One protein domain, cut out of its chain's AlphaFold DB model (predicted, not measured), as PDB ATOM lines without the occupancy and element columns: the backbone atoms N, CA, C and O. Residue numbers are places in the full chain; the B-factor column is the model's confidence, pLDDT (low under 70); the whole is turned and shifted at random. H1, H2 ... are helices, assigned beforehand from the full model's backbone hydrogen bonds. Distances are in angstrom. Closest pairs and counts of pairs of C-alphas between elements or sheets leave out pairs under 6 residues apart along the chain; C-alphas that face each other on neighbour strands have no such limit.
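What this domain is: This is residues 112 to 154 of the 158 residues of the protein "Methyltransf_11 domain-containing protein" of Streptococcus sp. HMSC071D03 (UniProt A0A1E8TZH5). The model has little regular structure: H2 makes one long side, and the loop of residues 112 to 121 runs back along the other side. The short helix H1 sits near the beginning of H2, and residues 142 to 154 turn round past the end of H2 and fold back. The printed part has 43 residues, with two named helices, H1 then H2, holding 16 of them, and no named strand; the class is all helix. It is compact, with a radius of gyration of the C-alphas of 10.3 A, and elongated, spanning 29 by 18 by 11 A.

How they stand to each other: Start at H2, residues 130 to 141, where every O i to N i+4 pair is within hydrogen-bond range. H1, residues 122 to 125, is too short for such a pair, but its one O i to N i+3 pair is within range. H1 and H2 are close but not clearly touching; their closest C-alphas, those of Lys 125 and Leu 131, are 6.9 A apart.

Where its parts are: Find C-alpha 130 at (276.383, 272.663, 270.638); from there H2 runs 16.8 A to C-alpha 141 at (273.576, 287.471, 277.976). H1 begins at C-alpha 122, (270.339, 274.526, 261.495), and measures 5.1 A.

The domain as a whole: The two C-alphas farthest apart, those of Glu 128 and Lys 145, are 29.3 A apart. The printed part has no cut, and the link from H1 to H2 is tight. Look to residues 153 to 154 for pLDDT under 70.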
ATOM      1  N   GLY A 112     266.112 288.343 278.518       93.31
ATOM      2  CA  GLY A 112     266.058 287.874 277.140       93.31
ATOM      3  C   GLY A 112     266.075 286.352 277.072       93.31
ATOM      4  O   GLY A 112     266.685 285.684 277.902       93.31
ATOM      5  N   ILE A 113     265.404 285.794 276.067       91.50
ATOM      6  CA  ILE A 113     265.376 284.350 275.825       91.50
ATOM      7  C   ILE A 113     265.598 284.122 274.330       91.50
ATOM      8  O   ILE A 113     264.850 284.679 273.525       91.50
ATOM      9  N   ARG A 114     266.555 283.260 273.964       90.31
ATOM     10  CA  ARG A 114     266.896 282.915 272.569       90.31
ATOM     11  C   ARG A 114     267.380 284.119 271.762       90.31
ATOM     12  O   ARG A 114     266.895 284.363 270.653       90.31
ATOM     13  N   THR A 115     268.320 284.875 272.313       92.31
ATOM     14  CA  THR A 115     268.929 286.003 271.599       92.31
ATOM     15  C   THR A 115     269.769 285.515 270.413       92.31
ATOM     16  O   THR A 115     269.737 286.127 269.346       92.31
ATOM     17  N   PHE A 116     270.462 284.381 270.551       92.12
ATOM     18  CA  PHE A 116     271.356 283.833 269.526       92.12
ATOM     19  C   PHE A 116     270.856 282.532 268.910       92.12
ATOM     20  O   PHE A 116     271.058 282.316 267.715       92.12
ATOM     21  N   TYR A 117     270.180 281.674 269.676       91.69
ATOM     22  CA  TYR A 117     269.746 280.353 269.215       91.69
ATOM     23  C   TYR A 117     268.992 280.428 267.880       91.69
ATOM     24  O   TYR A 117     269.220 279.624 266.973       91.69
ATOM     25  N   SER A 118     268.073 281.388 267.757       86.19
ATOM     26  CA  SER A 118     267.246 281.540 266.556       86.19
ATOM     27  C   SER A 118     268.028 282.081 265.356       86.19
ATOM     28  O   SER A 118     267.597 281.858 264.230       86.19
ATOM     29  N   LEU A 119     269.172 282.741 265.583       88.12
ATOM     30  CA  LEU A 119     270.068 283.214 264.523       88.12
ATOM     31  C   LEU A 119     270.951 282.114 263.944       88.12
ATOM     32  O   LEU A 119     271.477 282.259 262.844       88.12
ATOM     33  N   GLN A 120     271.133 281.028 264.686       90.38
ATOM     34  CA  GLN A 120     272.067 279.984 264.304       90.38
ATOM     35  C   GLN A 120     271.512 279.123 263.163       90.38
ATOM     36  O   GLN A 120     270.385 278.612 263.279       90.38
ATOM     37  N   PRO A 121     272.297 278.911 262.090       88.50
ATOM     38  CA  PRO A 121     271.939 277.977 261.031       88.50
ATOM     39  C   PRO A 121     271.704 276.565 261.581       88.50
ATOM     40  O   PRO A 121     272.378 276.118 262.512       88.50
ATOM     41  N   ASN A 122     270.741 275.846 261.001       86.88
ATOM     42  CA  ASN A 122     270.339 274.526 261.495       86.88
ATOM     43  C   ASN A 122     271.475 273.487 261.425       86.88
ATOM     44  O   ASN A 122     271.515 272.593 262.263       86.88
ATOM     45  N   GLU A 123     272.435 273.650 260.508       91.19
ATOM     46  CA  GLU A 123     273.624 272.787 260.391       91.19
ATOM     47  C   GLU A 123     274.511 272.771 261.648       91.19
ATOM     48  O   GLU A 123     275.236 271.806 261.883       91.19
ATOM     49  N   PHE A 124     274.459 273.816 262.481       90.75
ATOM     50  CA  PHE A 124     275.195 273.842 263.746       90.75
ATOM     51  C   PHE A 124     274.432 273.144 264.872       90.75
ATOM     52  O   PHE A 124     275.060 272.642 265.800       90.75
ATOM     53  N   LYS A 125     273.098 273.063 264.783       90.69
ATOM     54  CA  LYS A 125     272.230 272.603 265.881       90.69
ATOM     55  C   LYS A 125     272.324 271.105 266.164       90.69
ATOM     56  O   LYS A 125     271.929 270.671 267.240       90.69
ATOM     57  N   SER A 126     272.838 270.329 265.212       89.62
ATOM     58  CA  SER A 126     273.061 268.885 265.337       89.62
ATOM     59  C   SER A 126     274.472 268.515 265.806       89.62
ATOM     60  O   SER A 126     274.750 267.333 265.997       89.62
ATOM     61  N   LYS A 127     275.375 269.492 265.976       93.44
ATOM     62  CA  LYS A 127     276.746 269.229 266.430       93.44
ATOM     63  C   LYS A 127     276.755 268.799 267.897       93.44
ATOM     64  O   LYS A 127     275.985 269.309 268.712       93.44
ATOM     65  N   GLU A 128     277.664 267.888 268.228       94.50
ATOM     66  CA  GLU A 128     277.893 267.447 269.604       94.50
ATOM     67  C   GLU A 128     278.176 268.652 270.517       94.50
ATOM     68  O   GLU A 128     278.873 269.590 270.122       94.50
ATOM     69  N   ASN A 129     277.589 268.653 271.717       94.56
ATOM     70  CA  ASN A 129     277.694 269.704 272.743       94.56
ATOM     71  C   ASN A 129     277.228 271.113 272.336       94.56
ATOM     72  O   ASN A 129     277.244 272.025 273.165       94.56
ATOM     73  N   TRP A 130     276.757 271.327 271.104       94.75
ATOM     74  CA  TRP A 130     276.383 272.663 270.638       94.75
ATOM     75  C   TRP A 130     275.267 273.288 271.477       94.75
ATOM     76  O   TRP A 130     275.329 274.475 271.788       94.75
ATOM     77  N   LEU A 131     274.264 272.501 271.879       94.69
ATOM     78  CA  LEU A 131     273.159 273.013 272.692       94.69
ATOM     79  C   LEU A 131     273.639 273.479 274.073       94.69
ATOM     80  O   LEU A 131     273.152 274.491 274.576       94.69
ATOM     81  N   GLU A 132     274.597 272.772 274.674       96.12
ATOM     82  CA  GLU A 132     275.167 273.135 275.973       96.12
ATOM     83  C   GLU A 132     275.983 274.427 275.873       96.12
ATOM     84  O   GLU A 132     275.764 275.353 276.653       96.12
ATOM     85  N   GLU A 133     276.855 274.541 274.868       96.44
ATOM     86  CA  GLU A 133     277.631 275.765 274.621       96.44
ATOM     87  C   GLU A 133     276.729 276.957 274.269       96.44
ATOM     88  O   GLU A 133     276.917 278.061 274.783       96.44
ATOM     89  N   MET A 134     275.688 276.733 273.461       96.50
ATOM     90  CA  MET A 134     274.678 277.748 273.161       96.50
ATOM     91  C   MET A 134     273.925 278.180 274.425       96.50
ATOM     92  O   MET A 134     273.681 279.366 274.630       96.50
ATOM     93  N   THR A 135     273.599 277.237 275.311       96.31
ATOM     94  CA  THR A 135     272.941 277.543 276.589       96.31
ATOM     95  C   THR A 135     273.837 278.399 277.481       96.31
ATOM     96  O   THR A 135     273.353 279.362 278.071       96.31
ATOM     97  N   LYS A 136     275.147 278.114 277.544       97.62
ATOM     98  CA  LYS A 136     276.103 278.914 278.331       97.62
ATOM     99  C   LYS A 136     276.114 280.377 277.893       97.62
ATOM    100  O   LYS A 136     276.015 281.260 278.743       97.62
ATOM    101  N   ILE A 137     276.204 280.639 276.588       96.62
ATOM    102  CA  ILE A 137     276.224 282.022 276.094       96.62
ATOM    103  C   ILE A 137     274.859 282.707 276.240       96.62
ATOM    104  O   ILE A 137     274.821 283.872 276.624       96.62
ATOM    105  N   GLU A 138     273.743 282.001 276.022       96.62
ATOM    106  CA  GLU A 138     272.389 282.541 276.248       96.62
ATOM    107  C   GLU A 138     272.184 282.951 277.712       96.62
ATOM    108  O   GLU A 138     271.704 284.050 277.979       96.62
ATOM    109  N   LEU A 139     272.615 282.120 278.669       97.00
ATOM    110  CA  LEU A 139     272.572 282.451 280.096       97.00
ATOM    111  C   LEU A 139     273.482 283.634 280.447       97.00
ATOM    112  O   LEU A 139     273.120 284.449 281.289       97.00
ATOM    113  N   ALA A 140     274.644 283.756 279.800       97.12
ATOM    114  CA  ALA A 140     275.557 284.869 280.044       97.12
ATOM    115  C   ALA A 140     274.992 286.220 279.571       97.12
ATOM    116  O   ALA A 140     275.342 287.254 280.139       97.12
ATOM    117  N   VAL A 141     274.127 286.230 278.549       95.88
ATOM    118  CA  VAL A 141     273.576 287.471 277.976       95.88
ATOM    119  C   VAL A 141     272.131 287.765 278.362       95.88
ATOM    120  O   VAL A 141     271.660 288.869 278.085       95.88
ATOM    121  N   CYS A 142     271.417 286.824 278.988       95.56
ATOM    122  CA  CYS A 142     269.976 286.951 279.217       95.56
ATOM    123  C   CYS A 142     269.595 288.173 280.066       95.56
ATOM    124  O   CYS A 142     268.492 288.680 279.900       95.56
ATOM    125  N   ASP A 143     270.493 288.702 280.902       96.50
ATOM    126  CA  ASP A 143     270.265 289.931 281.681       96.50
ATOM    127  C   ASP A 143     271.075 291.154 281.183       96.50
ATOM    128  O   ASP A 143     271.035 292.241 281.762       96.50
ATOM    129  N   LEU A 144     271.800 291.026 280.069       96.06
ATOM    130  CA  LEU A 144     272.680 292.081 279.563       96.06
ATOM    131  C   LEU A 144     272.022 292.884 278.440       96.06
ATOM    132  O   LEU A 144     271.463 292.330 277.496       96.06
ATOM    133  N   LYS A 145     272.149 294.214 278.488       93.44
ATOM    134  CA  LYS A 145     271.816 295.074 277.344       93.44
ATOM    135  C   LYS A 145     272.986 295.124 276.348       93.44
ATOM    136  O   LYS A 145     274.136 295.132 276.784       93.44
ATOM    137  N   PRO A 146     272.719 295.175 275.028       92.75
ATOM    138  CA  PRO A 146     271.397 295.235 274.388       92.75
ATOM    139  C   PRO A 146     270.718 293.864 274.190       92.75
ATOM    140  O   PRO A 146     269.589 293.805 273.716       92.75
ATOM    141  N   TYR A 147     271.379 292.757 274.540       92.81
ATOM    142  CA  TYR A 147     270.951 291.390 274.212       92.81
ATOM    143  C   TYR A 147     269.553 291.029 274.721       92.81
ATOM    144  O   TYR A 147     268.746 290.480 273.968       92.81
ATOM    145  N   LYS A 148     269.225 291.393 275.964       91.38
ATOM    146  CA  LYS A 148     267.911 291.103 276.549       91.38
ATOM    147  C   LYS A 148     266.752 291.856 275.906       91.38
ATOM    148  O   LYS A 148     265.608 291.422 275.999       91.38
ATOM    149  N   ASP A 149     267.041 292.947 275.200       90.50
ATOM    150  CA  ASP A 149     266.046 293.727 274.459       90.50
ATOM    151  C   ASP A 149     265.758 293.117 273.069       90.50
ATOM    152  O   ASP A 149     264.842 293.559 272.375       90.50
ATOM    153  N   ILE A 150     266.487 292.059 272.682       85.81
ATOM    154  CA  ILE A 150     266.406 291.392 271.378       85.81
ATOM    155  C   ILE A 150     266.089 289.904 271.600       85.81
ATOM    156  O   ILE A 150     266.970 289.048 271.663       85.81
ATOM    157  N   ARG A 151     264.795 289.581 271.715       80.56
ATOM    158  CA  ARG A 151     264.303 288.190 271.762       80.56
ATOM    159  C   ARG A 151     263.778 287.777 270.397       80.56
ATOM    160  O   ARG A 151     262.775 288.326 269.950       80.56
ATOM    161  N   LEU A 152     264.360 286.743 269.799       73.81
ATOM    162  CA  LEU A 152     263.848 286.174 268.557       73.81
ATOM    163  C   LEU A 152     262.844 285.047 268.842       73.81
ATOM    164  O   LEU A 152     263.122 284.151 269.645       73.81
ATOM    165  N   PRO A 153     261.672 285.044 268.188       64.62
ATOM    166  CA  PRO A 153     260.738 283.923 268.275       64.62
ATOM    167  C   PRO A 153     261.366 282.622 267.741       64.62
ATOM    168  O   PRO A 153     262.335 282.627 266.980       64.62
ATOM    169  N   ALA A 154     260.817 281.483 268.169       59.28
ATOM    170  CA  ALA A 154     261.243 280.174 267.688       59.28
ATOM    171  C   ALA A 154     260.991 280.040 266.178       59.28
ATOM    172  O   ALA A 154     259.911 280.386 265.703       59.28
TER     173      ALA A 154